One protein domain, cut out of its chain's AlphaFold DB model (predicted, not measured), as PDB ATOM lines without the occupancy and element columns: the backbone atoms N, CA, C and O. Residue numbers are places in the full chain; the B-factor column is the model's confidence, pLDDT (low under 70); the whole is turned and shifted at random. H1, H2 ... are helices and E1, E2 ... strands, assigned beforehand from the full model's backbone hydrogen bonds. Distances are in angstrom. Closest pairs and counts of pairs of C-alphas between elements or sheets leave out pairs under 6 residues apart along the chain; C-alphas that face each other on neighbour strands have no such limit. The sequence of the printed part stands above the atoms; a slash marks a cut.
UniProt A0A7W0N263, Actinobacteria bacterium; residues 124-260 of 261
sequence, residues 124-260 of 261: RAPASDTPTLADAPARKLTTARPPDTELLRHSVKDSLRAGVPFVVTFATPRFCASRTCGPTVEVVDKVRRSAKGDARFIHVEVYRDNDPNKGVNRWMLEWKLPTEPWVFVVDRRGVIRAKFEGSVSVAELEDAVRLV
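Overview. This is residues 124 to 260 of the 261 residues of a protein of Actinobacteria bacterium (UniProt A0A7W0N263). A twisted sheet of four strands runs through the domain, with the two helices H4 and H6 packed over one of its faces, along the strands. H2 stands beside the edge strand E2, with H1 beyond it, while H3 and H5 only graze the sheet. The 137 printed residues include six named helices and four named strands, in the order H1 H2 H3 E1 H4 E2 H5 E3 E4 H6; the class is mixed, helices and strands, though under half of the residues are in named elements. The sheet runs E2 E1 E3 E4 and is mixed. The whole is compact, with a radius of gyration of the C-alphas of 13.4 A and spans of 37 by 29 by 26 A.

Arrangement. H1, residues 138 to 141, and H2, residues 149 to 152, only just touch, with 3 pairs of C-alphas within 8 A, the closest Ala 138 and Thr 149 at 6.6 A. H2 is at the sheet's level, height 3.2 A, and its Leu 151 has its C-alpha 4.7 A from that of Ile 202 in E2, residues 200 to 204. H3, residues 156 to 162, only grazes the sheet with residues 156 to 160. E1, residues 166 to 170, is parallel to E2, with N 167 and O 200 2.8 A apart. E1, H4 of residues 181 to 194, and E2 form a strand-helix-strand unit, two parallel neighbour strands with a helix between, its crossover right-handed. H5, residues 218 to 222, only grazes the sheet. E3, residues 230 to 234, is antiparallel to E1, with N 168 and O 232 3.0 A apart. E4, residues 240 to 245, forms a hairpin with E3, with N 231 and O 244 2.9 A apart. H4 has a height over the sheet of 9.1 A and H6, residues 250 to 258, one of 9.6 A, on the same face: two layers, helices on one face of a sheet. H4 touches H6 with residues 187 to 191 alone, closest at the C-alphas of Val 187 and Val 250, 5.6 A, at a steep tilt of 53 degrees, the same way. In H3, H4, H5 and H6 every O i to N i+4 pair is within hydrogen-bond range; H1 and H2 are too short for one.

Along the chain. H1 begins at C-alpha 138, (-3.254, 19.455, 38.122). H3 is 10.0 A long, H4 20.3 A and H6 12.3 A. E1 and E3 are each 13.1 A long, E2 13.0 A and E4 13.9 A. H6 ends at C-alpha 258, (17.951, 0.616, 35.069).

Size, cuts and confidence. The C-alphas farthest apart, those of Lys 196 and Asn 213, are 39.5 A apart. The link from E2 to H5 is long, 13 residues. The printed part has no cut, and no printed residue is under 70 in pLDDT.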
ATOM      1  N   ARG A 124       8.983   1.200  18.682       98.25
ATOM      2  CA  ARG A 124       8.999   2.633  19.000       98.25
ATOM      3  C   ARG A 124       7.698   3.060  19.676       98.25
ATOM      4  O   ARG A 124       6.619   2.715  19.201       98.25
ATOM      5  N   ALA A 125       7.821   3.849  20.736       98.44
ATOM      6  CA  ALA A 125       6.702   4.489  21.407       98.44
ATOM      7  C   ALA A 125       6.032   5.538  20.488       98.44
ATOM      8  O   ALA A 125       6.738   6.299  19.816       98.44
ATOM      9  N   PRO A 126       4.688   5.614  20.453       98.44
ATOM     10  CA  PRO A 126       3.961   6.683  19.784       98.44
ATOM     11  C   PRO A 126       4.317   8.046  20.379       98.44
ATOM     12  O   PRO A 126       4.448   8.190  21.594       98.44
ATOM     13  N   ALA A 127       4.415   9.069  19.530       98.31
ATOM     14  CA  ALA A 127       4.654  10.449  19.951       98.31
ATOM     15  C   ALA A 127       3.374  11.124  20.471       98.31
ATOM     16  O   ALA A 127       2.962  12.170  19.967       98.31
ATOM     17  N   SER A 128       2.738  10.498  21.464       98.50
ATOM     18  CA  SER A 128       1.479  10.945  22.053       98.50
ATOM     19  C   SER A 128       1.618  12.332  22.670       98.50
ATOM     20  O   SER A 128       2.450  12.573  23.546       98.50
ATOM     21  N   ASP A 129       0.781  13.254  22.213       97.88
ATOM     22  CA  ASP A 129       0.704  14.624  22.717       97.88
ATOM     23  C   ASP A 129      -0.130  14.631  24.008       97.88
ATOM     24  O   ASP A 129      -1.334  14.896  23.990       97.88
ATOM     25  N   THR A 130       0.488  14.182  25.101       98.31
ATOM     26  CA  THR A 130      -0.139  14.039  26.421       98.31
ATOM     27  C   THR A 130      -0.023  15.342  27.215       98.31
ATOM     28  O   THR A 130       1.033  15.973  27.161       98.31
ATOM     29  N   PRO A 131      -1.063  15.752  27.962       97.94
ATOM     30  CA  PRO A 131      -1.088  17.056  28.609       97.94
ATOM     31  C   PRO A 131      -0.130  17.132  29.803       97.94
ATOM     32  O   PRO A 131       0.218  16.124  30.416       97.94
ATOM     33  N   THR A 132       0.257  18.355  30.146       98.56
ATOM     34  CA  THR A 132       1.171  18.694  31.237       98.56
ATOM     35  C   THR A 132       0.623  19.848  32.074       98.56
ATOM     36  O   THR A 132      -0.370  20.489  31.723       98.56
ATOM     37  N   LEU A 133       1.313  20.180  33.167       98.50
ATOM     38  CA  LEU A 133       1.005  21.356  33.989       98.50
ATOM     39  C   LEU A 133       1.094  22.698  33.240       98.50
ATOM     40  O   LEU A 133       0.585  23.694  33.751       98.50
ATOM     41  N   ALA A 134       1.716  22.746  32.057       98.06
ATOM     42  CA  ALA A 134       1.685  23.933  31.204       98.06
ATOM     43  C   ALA A 134       0.325  24.118  30.502       98.06
ATOM     44  O   ALA A 134      -0.038  25.243  30.165       98.06
ATOM     45  N   ASP A 135      -0.437  23.037  30.318       97.81
ATOM     46  CA  ASP A 135      -1.702  23.032  29.578       97.81
ATOM     47  C   ASP A 135      -2.913  23.281  30.491       97.81
ATOM     48  O   ASP A 135      -3.887  23.927  30.097       97.81
ATOM     49  N   ALA A 136      -2.882  22.758  31.723       97.62
ATOM     50  CA  ALA A 136      -3.984  22.881  32.673       97.62
ATOM     51  C   ALA A 136      -3.521  22.702  34.133       97.62
ATOM     52  O   ALA A 136      -2.495  22.079  34.400       97.62
ATOM     53  N   PRO A 137      -4.296  23.185  35.126       97.31
ATOM     54  CA  PRO A 137      -4.007  22.895  36.528       97.31
ATOM     55  C   PRO A 137      -4.143  21.395  36.834       97.31
ATOM     56  O   PRO A 137      -5.046  20.743  36.313       97.31
ATOM     57  N   ALA A 138      -3.340  20.882  37.774       97.19
ATOM     58  CA  ALA A 138      -3.254  19.455  38.122       97.19
ATOM     59  C   ALA A 138      -4.614  18.750  38.310       97.19
ATOM     60  O   ALA A 138      -4.819  17.652  37.806       97.19
ATOM     61  N   ARG A 139      -5.589  19.416  38.948       94.19
ATOM     62  CA  ARG A 139      -6.953  18.884  39.166       94.19
ATOM     63  C   ARG A 139      -7.737  18.548  37.887       94.19
ATOM     64  O   ARG A 139      -8.763  17.886  37.970       94.19
ATOM     65  N   LYS A 140      -7.323  19.088  36.736       96.31
ATOM     66  CA  LYS A 140      -7.891  18.783  35.413       96.31
ATOM     67  C   LYS A 140      -7.098  17.709  34.665       96.31
ATOM     68  O   LYS A 140      -7.582  17.220  33.656       96.31
ATOM     69  N   LEU A 141      -5.894  17.378  35.130       97.31
ATOM     70  CA  LEU A 141      -4.977  16.444  34.473       97.31
ATOM     71  C   LEU A 141      -4.986  15.057  35.108       97.31
ATOM     72  O   LEU A 141      -4.678  14.091  34.429       97.31
ATOM     73  N   THR A 142      -5.322  14.969  36.397       96.50
ATOM     74  CA  THR A 142      -5.379  13.707  37.134       96.50
ATOM     75  C   THR A 142      -6.536  13.683  38.124       96.50
ATOM     76  O   THR A 142      -6.982  14.711  38.643       96.50
ATOM     77  N   THR A 143      -7.013  12.477  38.376       94.94
ATOM     78  CA  THR A 143      -7.983  12.107  39.397       94.94
ATOM     79  C   THR A 143      -7.322  11.690  40.711       94.94
ATOM     80  O   THR A 143      -8.039  11.550  41.706       94.94
ATOM     81  N   ALA A 144      -5.989  11.543  40.738       91.12
ATOM     82  CA  ALA A 144      -5.204  11.283  41.943       91.12
ATOM     83  C   ALA A 144      -5.441  12.361  43.010       91.12
ATOM     84  O   ALA A 144      -5.587  13.553  42.706       91.12
ATOM     85  N   ARG A 145      -5.490  11.943  44.280       88.06
ATOM     86  CA  ARG A 145      -5.701  12.842  45.419       88.06
ATOM     87  C   ARG A 145      -4.743  12.501  46.571       88.06
ATOM     88  O   ARG A 145      -4.947  11.468  47.199       88.06
ATOM     89  N   PRO A 146      -3.795  13.398  46.912       89.88
ATOM     90  CA  PRO A 146      -3.442  14.628  46.195       89.88
ATOM     91  C   PRO A 146      -2.843  14.329  44.807       89.88
ATOM     92  O   PRO A 146      -2.350  13.230  44.584       89.88
ATOM     93  N   PRO A 147      -2.871  15.290  43.868       91.81
ATOM     94  CA  PRO A 147      -2.152  15.148  42.605       91.81
ATOM     95  C   PRO A 147      -0.630  15.100  42.797       91.81
ATOM     96  O   PRO A 147      -0.061  16.027  43.381       91.81
ATOM     97  N   ASP A 148       0.034  14.109  42.200       93.94
ATOM     98  CA  ASP A 148       1.496  14.061  42.085       93.94
ATOM     99  C   ASP A 148       1.975  14.969  40.948       93.94
ATOM    100  O   ASP A 148       2.113  14.559  39.795       93.94
ATOM    101  N   THR A 149       2.221  16.243  41.256       96.94
ATOM    102  CA  THR A 149       2.578  17.258  40.249       96.94
ATOM    103  C   THR A 149       3.854  16.928  39.479       96.94
ATOM    104  O   THR A 149       3.950  17.277  38.304       96.94
ATOM    105  N   GLU A 150       4.804  16.221  40.093       97.62
ATOM    106  CA  GLU A 150       6.036  15.776  39.431       97.62
ATOM    107  C   GLU A 150       5.768  14.806  38.273       97.62
ATOM    108  O   GLU A 150       6.452  14.880  37.253       97.62
ATOM    109  N   LEU A 151       4.726  13.973  38.367       98.38
ATOM    110  CA  LEU A 151       4.323  13.058  37.293       98.38
ATOM    111  C   LEU A 151       3.580  13.762  36.142       98.38
ATOM    112  O   LEU A 151       3.292  13.141  35.124       98.38
ATOM    113  N   LEU A 152       3.267  15.053  36.282       98.62
ATOM    114  CA  LEU A 152       2.483  15.840  35.319       98.62
ATOM    115  C   LEU A 152       3.325  16.896  34.581       98.62
ATOM    116  O   LEU A 152       2.788  17.744  33.864       98.62
ATOM    117  N   ARG A 153       4.649  16.905  34.779       98.25
ATOM    118  CA  ARG A 153       5.550  17.930  34.217       98.25
ATOM    119  C   ARG A 153       5.928  17.701  32.761       98.25
ATOM    120  O   ARG A 153       6.382  18.634  32.100       98.25
ATOM    121  N   HIS A 154       5.813  16.472  32.277       98.56
ATOM    122  CA  HIS A 154       6.395  16.065  31.005       98.56
ATOM    123  C   HIS A 154       5.378  15.337  30.135       98.56
ATOM    124  O   HIS A 154       4.604  14.524  30.628       98.56
ATOM    125  N   SER A 155       5.416  15.608  28.830       98.62
ATOM    126  CA  SER A 155       4.633  14.874  27.840       98.62
ATOM    127  C   SER A 155       5.449  13.725  27.240       98.62
ATOM    128  O   SER A 155       6.688  13.760  27.212       98.62
ATOM    129  N   VAL A 156       4.762  12.710  26.713       98.81
ATOM    130  CA  VAL A 156       5.391  11.611  25.964       98.81
ATOM    131  C   VAL A 156       6.097  12.158  24.719       98.81
ATOM    132  O   VAL A 156       7.286  11.917  24.511       98.81
ATOM    133  N   LYS A 157       5.390  12.958  23.914       98.69
ATOM    134  CA  LYS A 157       5.906  13.574  22.684       98.69
ATOM    135  C   LYS A 157       7.161  14.420  22.903       98.69
ATOM    136  O   LYS A 157       8.114  14.284  22.135       98.69
ATOM    137  N   ASP A 158       7.198  15.266  23.931       98.62
ATOM    138  CA  ASP A 158       8.364  16.122  24.181       98.62
ATOM    139  C   ASP A 158       9.532  15.345  24.789       98.62
ATOM    140  O   ASP A 158      10.688  15.706  24.574       98.62
ATOM    141  N   SER A 159       9.263  14.255  25.514       98.62
ATOM    142  CA  SER A 159      10.312  13.354  26.011       98.62
ATOM    143  C   SER A 159      10.980  12.589  24.874       98.62
ATOM    144  O   SER A 159      12.209  12.556  24.801       98.62
ATOM    145  N   LEU A 160      10.190  12.109  23.911       98.69
ATOM    146  CA  LEU A 160      10.704  11.520  22.674       98.69
ATOM    147  C   LEU A 160      11.506  12.527  21.844       98.69
ATOM    148  O   LEU A 160      12.600  12.206  21.388       98.69
ATOM    149  N   ARG A 161      11.002  13.758  21.677       98.50
ATOM    150  CA  ARG A 161      11.714  14.822  20.946       98.50
ATOM    151  C   ARG A 161      13.045  15.189  21.603       98.50
ATOM    152  O   ARG A 161      14.011  15.455  20.898       98.50
ATOM    153  N   ALA A 162      13.086  15.216  22.933       98.12
ATOM    154  CA  ALA A 162      14.285  15.548  23.695       98.12
ATOM    155  C   ALA A 162      15.303  14.393  23.775       98.12
ATOM    156  O   ALA A 162      16.416  14.615  24.241       98.12
ATOM    157  N   GLY A 163      14.941  13.173  23.359       97.94
ATOM    158  CA  GLY A 163      15.808  11.997  23.488       97.94
ATOM    159  C   GLY A 163      16.079  11.595  24.943       97.94
ATOM    160  O   GLY A 163      17.123  11.012  25.240       97.94
ATOM    161  N   VAL A 164      15.162  11.925  25.858       98.31
ATOM    162  CA  VAL A 164      15.278  11.618  27.292       98.31
ATOM    163  C   VAL A 164      14.506  10.325  27.575       98.31
ATOM    164  O   VAL A 164      13.350  10.237  27.156       98.31
ATOM    165  N   PRO A 165      15.090   9.326  28.270       98.50
ATOM    166  CA  PRO A 165      14.359   8.140  28.704       98.50
ATOM    167  C   PRO A 165      13.157   8.528  29.556       98.50
ATOM    168  O   PRO A 165      13.199   9.515  30.296       98.50
ATOM    169  N   PHE A 166      12.092   7.740  29.497       98.81
ATOM    170  CA  PHE A 166      10.939   8.003  30.344       98.81
ATOM    171  C   PHE A 166      10.166   6.750  30.725       98.81
ATOM    172  O   PHE A 166      10.152   5.746  30.011       98.81
ATOM    173  N   VAL A 167       9.489   6.863  31.860       98.81
ATOM    174  CA  VAL A 167       8.432   5.973  32.318       98.81
ATOM    175  C   VAL A 167       7.105   6.684  32.094       98.81
ATOM    176  O   VAL A 167       6.948   7.834  32.502       98.81
ATOM    177  N   VAL A 168       6.152   6.018  31.446       98.81
ATOM    178  CA  VAL A 168       4.787   6.531  31.288       98.81
ATOM    179  C   VAL A 168       3.775   5.546  31.852       98.81
ATOM    180  O   VAL A 168       3.830   4.354  31.549       98.81
ATOM    181  N   THR A 169       2.844   6.069  32.644       98.62
ATOM    182  CA  THR A 169       1.786   5.319  33.314       98.62
ATOM    183  C   THR A 169       0.419   5.809  32.859       98.62
ATOM    184  O   THR A 169       0.051   6.960  33.102       98.62
ATOM    185  N   PHE A 170      -0.339   4.912  32.234       98.44
ATOM    186  CA  PHE A 170      -1.729   5.106  31.827       98.44
ATOM    187  C   PHE A 170      -2.633   4.530  32.911       98.44
ATOM    188  O   PHE A 170      -2.689   3.312  33.079       98.44
ATOM    189  N   ALA A 171      -3.292   5.392  33.676       96.75
ATOM    190  CA  ALA A 171      -4.100   4.972  34.817       96.75
ATOM    191  C   ALA A 171      -5.154   6.027  35.155       96.75
ATOM    192  O   ALA A 171      -4.921   7.213  34.939       96.75
ATOM    193  N   THR A 172      -6.271   5.619  35.755       94.31
ATOM    194  CA  THR A 172      -7.212   6.539  36.411       94.31
ATOM    195  C   THR A 172      -7.382   6.203  37.898       94.31
ATOM    196  O   THR A 172      -8.211   5.373  38.283       94.31
ATOM    197  N   PRO A 173      -6.577   6.803  38.793       90.50
ATOM    198  CA  PRO A 173      -6.566   6.455  40.213       90.50
ATOM    199  C   PRO A 173      -7.940   6.423  40.893       90.50
ATOM    200  O   PRO A 173      -8.157   5.585  41.763       90.50
ATOM    201  N   ARG A 174      -8.884   7.287  40.490       86.19
ATOM    202  CA  ARG A 174     -10.210   7.373  41.128       86.19
ATOM    203  C   ARG A 174     -11.275   6.447  40.537       86.19
ATOM    204  O   ARG A 174     -12.179   6.058  41.271       86.19
ATOM    205  N   PHE A 175     -11.236   6.151  39.238       83.62
ATOM    206  CA  PHE A 175     -12.349   5.469  38.548       83.62
ATOM    207  C   PHE A 175     -12.040   4.034  38.112       83.62
ATOM    208  O   PHE A 175     -12.909   3.346  37.580       83.62
ATOM    209  N   CYS A 176     -10.818   3.577  38.348       81.62
ATOM    210  CA  CYS A 176     -10.348   2.263  37.947       81.62
ATOM    211  C   CYS A 176     -11.081   1.144  38.692       81.62
ATOM    212  O   CYS A 176     -10.942   0.994  39.907       81.62
ATOM    213  N   ALA A 177     -11.829   0.322  37.950       76.50
ATOM    214  CA  ALA A 177     -12.638  -0.761  38.513       76.50
ATOM    215  C   ALA A 177     -11.798  -1.799  39.276       76.50
ATOM    216  O   ALA A 177     -12.230  -2.298  40.313       76.50
ATOM    217  N   SER A 178     -10.586  -2.088  38.792       71.69
ATOM    218  CA  SER A 178      -9.657  -3.029  39.431       71.69
ATOM    219  C   SER A 178      -9.013  -2.476  40.704       71.69
ATOM    220  O   SER A 178      -8.387  -3.233  41.434       71.69
ATOM    221  N   ARG A 179      -9.128  -1.162  40.966       80.25
ATOM    222  CA  ARG A 179      -8.525  -0.456  42.113       80.25
ATOM    223  C   ARG A 179      -6.993  -0.547  42.206       80.25
ATOM    224  O   ARG A 179      -6.412  -0.101  43.189       80.25
ATOM    225  N   THR A 180      -6.327  -1.043  41.163       84.88
ATOM    226  CA  THR A 180      -4.854  -1.149  41.083       84.88
ATOM    227  C   THR A 180      -4.194   0.103  40.499       84.88
ATOM    228  O   THR A 180      -2.988   0.301  40.646       84.88
ATOM    229  N   CYS A 181      -4.977   0.986  39.871       87.44
ATOM    230  CA  CYS A 181      -4.474   2.189  39.212       87.44
ATOM    231  C   CYS A 181      -3.791   3.176  40.168       87.44
ATOM    232  O   CYS A 181      -2.694   3.634  39.865       87.44
ATOM    233  N   GLY A 182      -4.409   3.485  41.314       88.81
ATOM    234  CA  GLY A 182      -3.814   4.361  42.334       88.81
ATOM    235  C   GLY A 182      -2.478   3.814  42.856       88.81
ATOM    236  O   GLY A 182      -1.454   4.463  42.641       88.81
ATOM    237  N   PRO A 183      -2.453   2.585  43.409       89.50
ATOM    238  CA  PRO A 183      -1.216   1.948  43.866       89.50
ATOM    239  C   PRO A 183      -0.116   1.886  42.795       89.50
ATOM    240  O   PRO A 183       1.052   2.119  43.087       89.50
ATOM    241  N   THR A 184      -0.472   1.640  41.531       92.75
ATOM    242  CA  THR A 184       0.507   1.620  40.431       92.75
ATOM    243  C   THR A 184       1.134   2.997  40.188       92.75
ATOM    244  O   THR A 184       2.338   3.093  39.952       92.75
ATOM    245  N   VAL A 185       0.352   4.079  40.269       94.50
ATOM    246  CA  VAL A 185       0.880   5.452  40.176       94.50
ATOM    247  C   VAL A 185       1.800   5.770  41.362       94.50
ATOM    248  O   VAL A 185       2.856   6.365  41.161       94.50
ATOM    249  N   GLU A 186       1.472   5.302  42.568       92.50
ATOM    250  CA  GLU A 186       2.329   5.465  43.751       92.50
ATOM    251  C   GLU A 186       3.666   4.723  43.615       92.50
ATOM    252  O   GLU A 186       4.718   5.277  43.944       92.50
ATOM    253  N   VAL A 187       3.656   3.499  43.073       94.00
ATOM    254  CA  VAL A 187       4.886   2.759  42.741       94.00
ATOM    255  C   VAL A 187       5.744   3.561  41.762       94.00
ATOM    256  O   VAL A 187       6.948   3.704  41.971       94.00
ATOM    257  N   VAL A 188       5.131   4.141  40.731       96.75
ATOM    258  CA  VAL A 188       5.829   4.962  39.730       96.75
ATOM    259  C   VAL A 188       6.452   6.210  40.363       96.75
ATOM    260  O   VAL A 188       7.615   6.504  40.086       96.75
ATOM    261  N   ASP A 189       5.743   6.920  41.248       95.81
ATOM    262  CA  ASP A 189       6.319   8.055  41.986       95.81
ATOM    263  C   ASP A 189       7.438   7.624  42.949       95.81
ATOM    264  O   ASP A 189       8.455   8.310  43.087       95.81
ATOM    265  N   LYS A 190       7.296   6.471  43.604       94.69
ATOM    266  CA  LYS A 190       8.340   5.943  44.486       94.69
ATOM    267  C   LYS A 190       9.621   5.645  43.709       94.69
ATOM    268  O   LYS A 190      10.688   6.080  44.141       94.69
ATOM    269  N   VAL A 191       9.516   4.995  42.549       96.31
ATOM    270  CA  VAL A 191      10.669   4.755  41.666       96.31
ATOM    271  C   VAL A 191      11.234   6.065  41.125       96.31
ATOM    272  O   VAL A 191      12.449   6.230  41.090       96.31
ATOM    273  N   ARG A 192      10.395   7.050  40.781       96.81
ATOM    274  CA  ARG A 192      10.863   8.395  40.403       96.81
ATOM    275  C   ARG A 192      11.757   9.011  41.479       96.81
ATOM    276  O   ARG A 192      12.766   9.628  41.151       96.81
ATOM    277  N   ARG A 193      11.386   8.872  42.755       94.81
ATOM    278  CA  ARG A 193      12.155   9.421  43.884       94.81
ATOM    279  C   ARG A 193      13.472   8.686  44.141       94.81
ATOM    280  O   ARG A 193      14.394   9.316  44.653       94.81
ATOM    281  N   SER A 194      13.564   7.392  43.826       92.06
ATOM    282  CA  SER A 194      14.780   6.587  44.028       92.06
ATOM    283  C   SER A 194      15.698   6.528  42.801       92.06
ATOM    284  O   SER A 194      16.894   6.258  42.949       92.06
ATOM    285  N   ALA A 195      15.170   6.786  41.600       91.69
ATOM    286  CA  ALA A 195      15.900   6.675  40.346       91.69
ATOM    287  C   ALA A 195      17.119   7.610  40.307       91.69
ATOM    288  O   ALA A 195      17.022   8.824  40.477       91.69
ATOM    289  N   LYS A 196      18.292   7.025  40.042       83.12
ATOM    290  CA  LYS A 196      19.552   7.751  39.867       83.12
ATOM    291  C   LYS A 196      19.823   7.956  38.381       83.12
ATOM    292  O   LYS A 196      20.269   7.030  37.716       83.12
ATOM    293  N   GLY A 197      19.588   9.162  37.877       82.88
ATOM    294  CA  GLY A 197      19.864   9.538  36.491       82.88
ATOM    295  C   GLY A 197      18.693  10.261  35.836       82.88
ATOM    296  O   GLY A 197      17.634  10.435  36.436       82.88
ATOM    297  N   ASP A 198      18.894  10.676  34.590       88.56
ATOM    298  CA  ASP A 198      17.915  11.469  33.850       88.56
ATOM    299  C   ASP A 198      16.887  10.562  33.164       88.56
ATOM    300  O   ASP A 198      17.032  10.225  31.990       88.56
ATOM    301  N   ALA A 199      15.839  10.173  33.891       97.00
ATOM    302  CA  ALA A 199      14.603   9.650  33.310       97.00
ATOM    303  C   ALA A 199      13.409  10.499  33.756       97.00
ATOM    304  O   ALA A 199      13.314  10.917  34.910       97.00
ATOM    305  N   ARG A 200      12.474  10.749  32.837       98.38
ATOM    306  CA  ARG A 200      11.209  11.430  33.144       98.38
ATOM    307  C   ARG A 200      10.155  10.418  33.570       98.38
ATOM    308  O   ARG A 200      10.132   9.302  33.069       98.38
ATOM    309  N   PHE A 201       9.254  10.827  34.449       98.69
ATOM    310  CA  PHE A 201       8.135  10.003  34.898       98.69
ATOM    311  C   PHE A 201       6.841  10.744  34.587       98.69
ATOM    312  O   PHE A 201       6.730  11.937  34.865       98.69
ATOM    313  N   ILE A 202       5.912  10.054  33.934       98.81
ATOM    314  CA  ILE A 202       4.735  10.650  33.309       98.81
ATOM    315  C   ILE A 202       3.504   9.860  33.739       98.81
ATOM    316  O   ILE A 202       3.438   8.654  33.519       98.81
ATOM    317  N   HIS A 203       2.510  10.535  34.303       98.50
ATOM    318  CA  HIS A 203       1.180   9.986  34.533       98.50
ATOM    319  C   HIS A 203       0.185  10.620  33.562       98.50
ATOM    320  O   HIS A 203       0.154  11.839  33.400       98.50
ATOM    321  N   VAL A 204      -0.643   9.787  32.932       98.19
ATOM    322  CA  VAL A 204      -1.717  10.232  32.046       98.19
ATOM    323  C   VAL A 204      -3.016   9.503  32.351       98.19
ATOM    324  O   VAL A 204      -3.056   8.279  32.489       98.19
ATOM    325  N   GLU A 205      -4.095  10.276  32.411       97.81
ATOM    326  CA  GLU A 205      -5.446   9.760  32.609       97.81
ATOM    327  C   GLU A 205      -5.953   9.032  31.366       97.81
ATOM    328  O   GLU A 205      -5.740   9.457  30.223       97.81
ATOM    329  N   VAL A 206      -6.662   7.925  31.574       97.06
ATOM    330  CA  VAL A 206      -7.170   7.121  30.455       97.06
ATOM    331  C   VAL A 206      -8.451   7.688  29.857       97.06
ATOM    332  O   VAL A 206      -8.693   7.461  28.676       97.06
ATOM    333  N   TYR A 207      -9.247   8.444  30.623       97.06
ATOM    334  CA  TYR A 207     -10.555   8.959  30.200       97.06
ATOM    335  C   TYR A 207     -10.530  10.437  29.820       97.06
ATOM    336  O   TYR A 207      -9.859  11.259  30.451       97.06
ATOM    337  N   ARG A 208     -11.308  10.794  28.793       96.62
ATOM    338  CA  ARG A 208     -11.472  12.191  28.374       96.62
ATOM    339  C   ARG A 208     -12.103  13.007  29.496       96.62
ATOM    340  O   ARG A 208     -13.085  12.580  30.096       96.62
ATOM    341  N   ASP A 209     -11.538  14.184  29.760       94.31
ATOM    342  CA  ASP A 209     -11.936  15.085  30.853       94.31
ATOM    343  C   ASP A 209     -12.034  14.407  32.231       94.31
ATOM    344  O   ASP A 209     -12.782  14.875  33.092       94.31
ATOM    345  N   ASN A 210     -11.303  13.306  32.437       94.81
ATOM    346  CA  ASN A 210     -11.363  12.493  33.649       94.81
ATOM    347  C   ASN A 210     -12.781  11.966  33.951       94.81
ATOM    348  O   ASN A 210     -13.179  11.884  35.111       94.81
ATOM    349  N   ASP A 211     -13.551  11.633  32.911       93.75
ATOM    350  CA  ASP A 211     -14.920  11.124  33.018       93.75
ATOM    351  C   ASP A 211     -15.074   9.814  32.222       93.75
ATOM    352  O   ASP A 211     -15.036   9.840  30.984       93.75
ATOM    353  N   PRO A 212     -15.290   8.666  32.894       92.69
ATOM    354  CA  PRO A 212     -15.499   7.378  32.231       92.69
ATOM    355  C   PRO A 212     -16.631   7.382  31.193       92.69
ATOM    356  O   PRO A 212     -16.555   6.672  30.190       92.69
ATOM    357  N   ASN A 213     -17.650   8.231  31.368       95.12
ATOM    358  CA  ASN A 213     -18.789   8.319  30.447       95.12
ATOM    359  C   ASN A 213     -18.432   8.997  29.122       95.12
ATOM    360  O   ASN A 213     -19.163   8.882  28.139       95.12
ATOM    361  N   LYS A 214     -17.300   9.703  29.071       95.88
ATOM    362  CA  LYS A 214     -16.800  10.334  27.851       95.88
ATOM    363  C   LYS A 214     -15.875   9.417  27.065       95.88
ATOM    364  O   LYS A 214     -15.419   9.811  25.995       95.88
ATOM    365  N   GLY A 215     -15.616   8.197  27.523       95.31
ATOM    366  CA  GLY A 215     -14.734   7.255  26.841       95.31
ATOM    367  C   GLY A 215     -13.254   7.638  26.918       95.31
ATOM    368  O   GLY A 215     -12.864   8.647  27.509       95.31
ATOM    369  N   VAL A 216     -12.415   6.790  26.328       96.94
ATOM    370  CA  VAL A 216     -10.959   6.868  26.487       96.94
ATOM    371  C   VAL A 216     -10.311   7.998  25.679       96.94
ATOM    372  O   VAL A 216     -10.797   8.405  24.621       96.94
ATOM    373  N   ASN A 217      -9.184   8.503  26.172       97.69
ATOM    374  CA  ASN A 217      -8.321   9.445  25.473       97.69
ATOM    375  C   ASN A 217      -7.647   8.803  24.253       97.69
ATOM    376  O   ASN A 217      -7.419   7.594  24.199       97.69
ATOM    377  N   ARG A 218      -7.242   9.642  23.288       97.62
ATOM    378  CA  ARG A 218      -6.594   9.206  22.034       97.62
ATOM    379  C   ARG A 218      -5.351   8.340  22.247       97.62
ATOM    380  O   ARG A 218      -5.133   7.398  21.494       97.62
ATOM    381  N   TRP A 219      -4.569   8.605  23.294       97.69
ATOM    382  CA  TRP A 219      -3.343   7.856  23.567       97.69
ATOM    383  C   TRP A 219      -3.608   6.397  23.956       97.69
ATOM    384  O   TRP A 219      -2.788   5.544  23.643       97.69
ATOM    385  N   MET A 220      -4.778   6.064  24.514       97.62
ATOM    386  CA  MET A 220      -5.156   4.659  24.728       97.62
ATOM    387  C   MET A 220      -5.236   3.896  23.398       97.62
ATOM    388  O   MET A 220      -4.820   2.743  23.310       97.62
ATOM    389  N   LEU A 221      -5.701   4.562  22.335       97.38
ATOM    390  CA  LEU A 221      -5.775   3.996  20.986       97.38
ATOM    391  C   LEU A 221      -4.397   3.946  20.315       97.38
ATOM    392  O   LEU A 221      -4.046   2.938  19.704       97.38
ATOM    393  N   GLU A 222      -3.599   5.008  20.455       98.00
ATOM    394  CA  GLU A 222      -2.238   5.088  19.898       98.00
ATOM    395  C   GLU A 222      -1.328   3.976  20.449       98.00
ATOM    396  O   GLU A 222      -0.548   3.382  19.703       98.00
ATOM    397  N   TRP A 223      -1.472   3.653  21.737       98.06
ATOM    398  CA  TRP A 223      -0.717   2.605  22.431       98.06
ATOM    399  C   TRP A 223      -1.405   1.229  22.415       98.06
ATOM    400  O   TRP A 223      -0.815   0.242  22.863       98.06
ATOM    401  N   LYS A 224      -2.620   1.147  21.851       97.38
ATOM    402  CA  LYS A 224      -3.448  -0.068  21.739       97.38
ATOM    403  C   LYS A 224      -3.731  -0.738  23.087       97.38
ATOM    404  O   LYS A 224      -3.609  -1.954  23.220       97.38
ATOM    405  N   LEU A 225      -4.078   0.058  24.094       96.69
ATOM    406  CA  LEU A 225      -4.271  -0.406  25.466       96.69
ATOM    407  C   LEU A 225      -5.720  -0.874  25.674       96.69
ATOM    408  O   LEU A 225      -6.635  -0.058  25.544       96.69
ATOM    409  N   PRO A 226      -5.952  -2.166  25.978       92.31
ATOM    410  CA  PRO A 226      -7.301  -2.695  26.185       92.31
ATOM    411  C   PRO A 226      -7.832  -2.466  27.609       92.31
ATOM    412  O   PRO A 226      -9.030  -2.603  27.842       92.31
ATOM    413  N   THR A 227      -6.945  -2.166  28.555       92.56
ATOM    414  CA  THR A 227      -7.189  -2.160  30.005       92.56
ATOM    415  C   THR A 227      -6.396  -1.035  30.677       92.56
ATOM    416  O   THR A 227      -5.698  -0.269  30.009       92.56
ATOM    417  N   GLU A 228      -6.496  -0.943  32.002       91.94
ATOM    418  CA  GLU A 228      -5.672  -0.094  32.861       91.94
ATOM    419  C   GLU A 228      -5.447  -0.768  34.232       91.94
ATOM    420  O   GLU A 228      -6.284  -1.575  34.654       91.94
ATOM    421  N   PRO A 229      -4.355  -0.439  34.949       96.00
ATOM    422  CA  PRO A 229      -3.267   0.457  34.550       96.00
ATOM    423  C   PRO A 229      -2.250  -0.200  33.606       96.00
ATOM    424  O   PRO A 229      -2.127  -1.423  33.547       96.00
ATOM    425  N   TRP A 230      -1.494   0.633  32.888       98.19
ATOM    426  CA  TRP A 230      -0.313   0.217  32.127       98.19
ATOM    427  C   TRP A 230       0.888   1.096  32.446       98.19
ATOM    428  O   TRP A 230       0.756   2.317  32.499       98.19
ATOM    429  N   VAL A 231       2.068   0.490  32.563       98.62
ATOM    430  CA  VAL A 231       3.352   1.188  32.711       98.62
ATOM    431  C   VAL A 231       4.276   0.789  31.568       98.62
ATOM    432  O   VAL A 231       4.446  -0.397  31.297       98.62
ATOM    433  N   PHE A 232       4.905   1.762  30.913       98.75
ATOM    434  CA  PHE A 232       5.922   1.534  29.886       98.75
ATOM    435  C   PHE A 232       7.227   2.225  30.259       98.75
ATOM    436  O   PHE A 232       7.216   3.362  30.725       98.75
ATOM    437  N   VAL A 233       8.348   1.558  29.983       98.75
ATOM    438  CA  VAL A 233       9.699   2.114  30.129       98.75
ATOM    439  C   VAL A 233      10.324   2.251  28.746       98.75
ATOM    440  O   VAL A 233      10.405   1.273  27.995       98.75
ATOM    441  N   VAL A 234      10.747   3.463  28.395       98.81
ATOM    442  CA  VAL A 234      11.182   3.846  27.046       98.81
ATOM    443  C   VAL A 234      12.584   4.451  27.094       98.81
ATOM    444  O   VAL A 234      12.877   5.292  27.941       98.81
ATOM    445  N   ASP A 235      13.462   4.021  26.183       98.56
ATOM    446  CA  ASP A 235      14.851   4.490  26.124       98.56
ATOM    447  C   ASP A 235      15.030   5.837  25.393       98.56
ATOM    448  O   ASP A 235      14.103   6.377  24.787       98.56
ATOM    449  N   ARG A 236      16.272   6.350  25.370       98.00
ATOM    450  CA  ARG A 236      16.667   7.588  24.654       98.00
ATOM    451  C   ARG A 236      16.340   7.589  23.157       98.00
ATOM    452  O   ARG A 236      16.267   8.647  22.542       98.00
ATOM    453  N   ARG A 237      16.182   6.410  22.544       98.12
ATOM    454  CA  ARG A 237      15.856   6.235  21.119       98.12
ATOM    455  C   ARG A 237      14.347   6.114  20.883       98.12
ATOM    456  O   ARG A 237      13.930   5.874  19.747       98.12
ATOM    457  N   GLY A 238      13.539   6.250  21.935       98.38
ATOM    458  CA  GLY A 238      12.093   6.095  21.887       98.38
ATOM    459  C   GLY A 238      11.635   4.645  21.754       98.38
ATOM    460  O   GLY A 238      10.527   4.413  21.285       98.38
ATOM    461  N   VAL A 239      12.472   3.666  22.100       98.62
ATOM    462  CA  VAL A 239      12.154   2.236  22.011       98.62
ATOM    463  C   VAL A 239      11.674   1.723  23.367       98.62
ATOM    464  O   VAL A 239      12.355   1.890  24.379       98.62
ATOM    465  N   ILE A 240      10.525   1.047  23.371       98.62
ATOM    466  CA  ILE A 240       9.945   0.399  24.551       98.62
ATOM    467  C   ILE A 240      10.871  -0.738  24.995       98.62
ATOM    468  O   ILE A 240      11.115  -1.676  24.234       98.62
ATOM    469  N   ARG A 241      11.383  -0.663  26.224       98.25
ATOM    470  CA  ARG A 241      12.246  -1.683  26.841       98.25
ATOM    471  C   ARG A 241      11.513  -2.587  27.818       98.25
ATOM    472  O   ARG A 241      11.894  -3.742  27.948       98.25
ATOM    473  N   ALA A 242      10.458  -2.087  28.450       97.94
ATOM    474  CA  ALA A 242       9.599  -2.874  29.322       97.94
ATOM    475  C   ALA A 242       8.159  -2.360  29.261       97.94
ATOM    476  O   ALA A 242       7.922  -1.186  28.953       97.94
ATOM    477  N   LYS A 243       7.213  -3.248  29.567       97.31
ATOM    478  CA  LYS A 243       5.804  -2.915  29.758       97.31
ATOM    479  C   LYS A 243       5.201  -3.773  30.865       97.31
ATOM    480  O   LYS A 243       5.563  -4.942  30.989       97.31
ATOM    481  N   PHE A 244       4.258  -3.207  31.603       97.50
ATOM    482  CA  PHE A 244       3.532  -3.873  32.676       97.50
ATOM    483  C   PHE A 244       2.046  -3.547  32.545       97.50
ATOM    484  O   PHE A 244       1.685  -2.377  32.441       97.50
ATOM    485  N   GLU A 245       1.209  -4.581  32.527       96.06
ATOM    486  CA  GLU A 245      -0.242  -4.468  32.697       96.06
ATOM    487  C   GLU A 245      -0.582  -4.747  34.160       96.06
ATOM    488  O   GLU A 245      -0.003  -5.655  34.768       96.06
ATOM    489  N   GLY A 246      -1.521  -3.980  34.710       93.25
ATOM    490  CA  GLY A 246      -1.935  -4.120  36.096       93.25
ATOM    491  C   GLY A 246      -0.850  -3.685  37.078       93.25
ATOM    492  O   GLY A 246       0.034  -2.887  36.760       93.25
ATOM    493  N   SER A 247      -0.930  -4.225  38.292       92.31
ATOM    494  CA  SER A 247       0.030  -3.939  39.354       92.31
ATOM    495  C   SER A 247       1.453  -4.374  38.978       92.31
ATOM    496  O   SER A 247       1.693  -5.483  38.473       92.31
ATOM    497  N   VAL A 248       2.414  -3.511  39.301       94.69
ATOM    498  CA  VAL A 248       3.859  -3.740  39.193       94.69
ATOM    499  C   VAL A 248       4.502  -3.434  40.540       94.69
ATOM    500  O   VAL A 248       4.101  -2.478  41.202       94.69
ATOM    501  N   SER A 249       5.469  -4.245  40.968       93.75
ATOM    502  CA  SER A 249       6.218  -3.960  42.194       93.75
ATOM    503  C   SER A 249       7.269  -2.867  41.974       93.75
ATOM    504  O   SER A 249       7.730  -2.619  40.856       93.75
ATOM    505  N   VAL A 250       7.697  -2.230  43.068       93.69
ATOM    506  CA  VAL A 250       8.801  -1.255  43.047       93.69
ATOM    507  C   VAL A 250      10.067  -1.876  42.460       93.69
ATOM    508  O   VAL A 250      10.677  -1.271  41.586       93.69
ATOM    509  N   ALA A 251      10.427  -3.088  42.890       93.31
ATOM    510  CA  ALA A 251      11.634  -3.770  42.429       93.31
ATOM    511  C   ALA A 251      11.595  -4.023  40.914       93.31
ATOM    512  O   ALA A 251      12.527  -3.658  40.202       93.31
ATOM    513  N   GLU A 252      10.485  -4.554  40.391       95.81
ATOM    514  CA  GLU A 252      10.337  -4.799  38.951       95.81
ATOM    515  C   GLU A 252      10.458  -3.518  38.119       95.81
ATOM    516  O   GLU A 252      11.078  -3.521  37.049       95.81
ATOM    517  N   LEU A 253       9.873  -2.416  38.595       97.00
ATOM    518  CA  LEU A 253       9.947  -1.146  37.886       97.00
ATOM    519  C   LEU A 253      11.340  -0.508  37.998       97.00
ATOM    520  O   LEU A 253      11.836   0.018  37.002       97.00
ATOM    521  N   GLU A 254      12.006  -0.585  39.152       96.12
ATOM    522  CA  GLU A 254      13.398  -0.137  39.308       96.12
ATOM    523  C   GLU A 254      14.337  -0.904  38.373       96.12
ATOM    524  O   GLU A 254      15.163  -0.293  37.691       96.12
ATOM    525  N   ASP A 255      14.190  -2.226  38.293       95.62
ATOM    526  CA  ASP A 255      14.957  -3.093  37.399       95.62
ATOM    527  C   ASP A 255      14.771  -2.683  35.936       95.62
ATOM    528  O   ASP A 255      15.748  -2.520  35.203       95.62
ATOM    529  N   ALA A 256      13.525  -2.442  35.524       97.19
ATOM    530  CA  ALA A 256      13.210  -1.996  34.174       97.19
ATOM    531  C   ALA A 256      13.772  -0.599  33.864       97.19
ATOM    532  O   ALA A 256      14.284  -0.373  32.766       97.19
ATOM    533  N   VAL A 257      13.714   0.336  34.816       97.69
ATOM    534  CA  VAL A 257      14.262   1.694  34.664       97.69
ATOM    535  C   VAL A 257      15.786   1.666  34.517       97.69
ATOM    536  O   VAL A 257      16.330   2.393  33.684       97.69
ATOM    537  N   ARG A 258      16.492   0.778  35.228       96.00
ATOM    538  CA  ARG A 258      17.951   0.616  35.069       96.00
ATOM    539  C   ARG A 258      18.375   0.189  33.659       96.00
ATOM    540  O   ARG A 258      19.522   0.415  33.295       96.00
ATOM    541  N   LEU A 259      17.478  -0.378  32.847       93.12
ATOM    542  CA  LEU A 259      17.777  -0.749  31.455       93.12
ATOM    543  C   LEU A 259      17.862   0.448  30.495       93.12
ATOM    544  O   LEU A 259      18.320   0.280  29.360       93.12
ATOM    545  N   VAL A 260      17.355   1.621  30.890       95.31
ATOM    546  CA  VAL A 260      17.252   2.802  30.012       95.31
ATOM    547  C   VAL A 260      18.059   4.011  30.472       95.31
ATOM    548  O   VAL A 260      18.236   4.945  29.681       95.31
TER     549      VAL A 260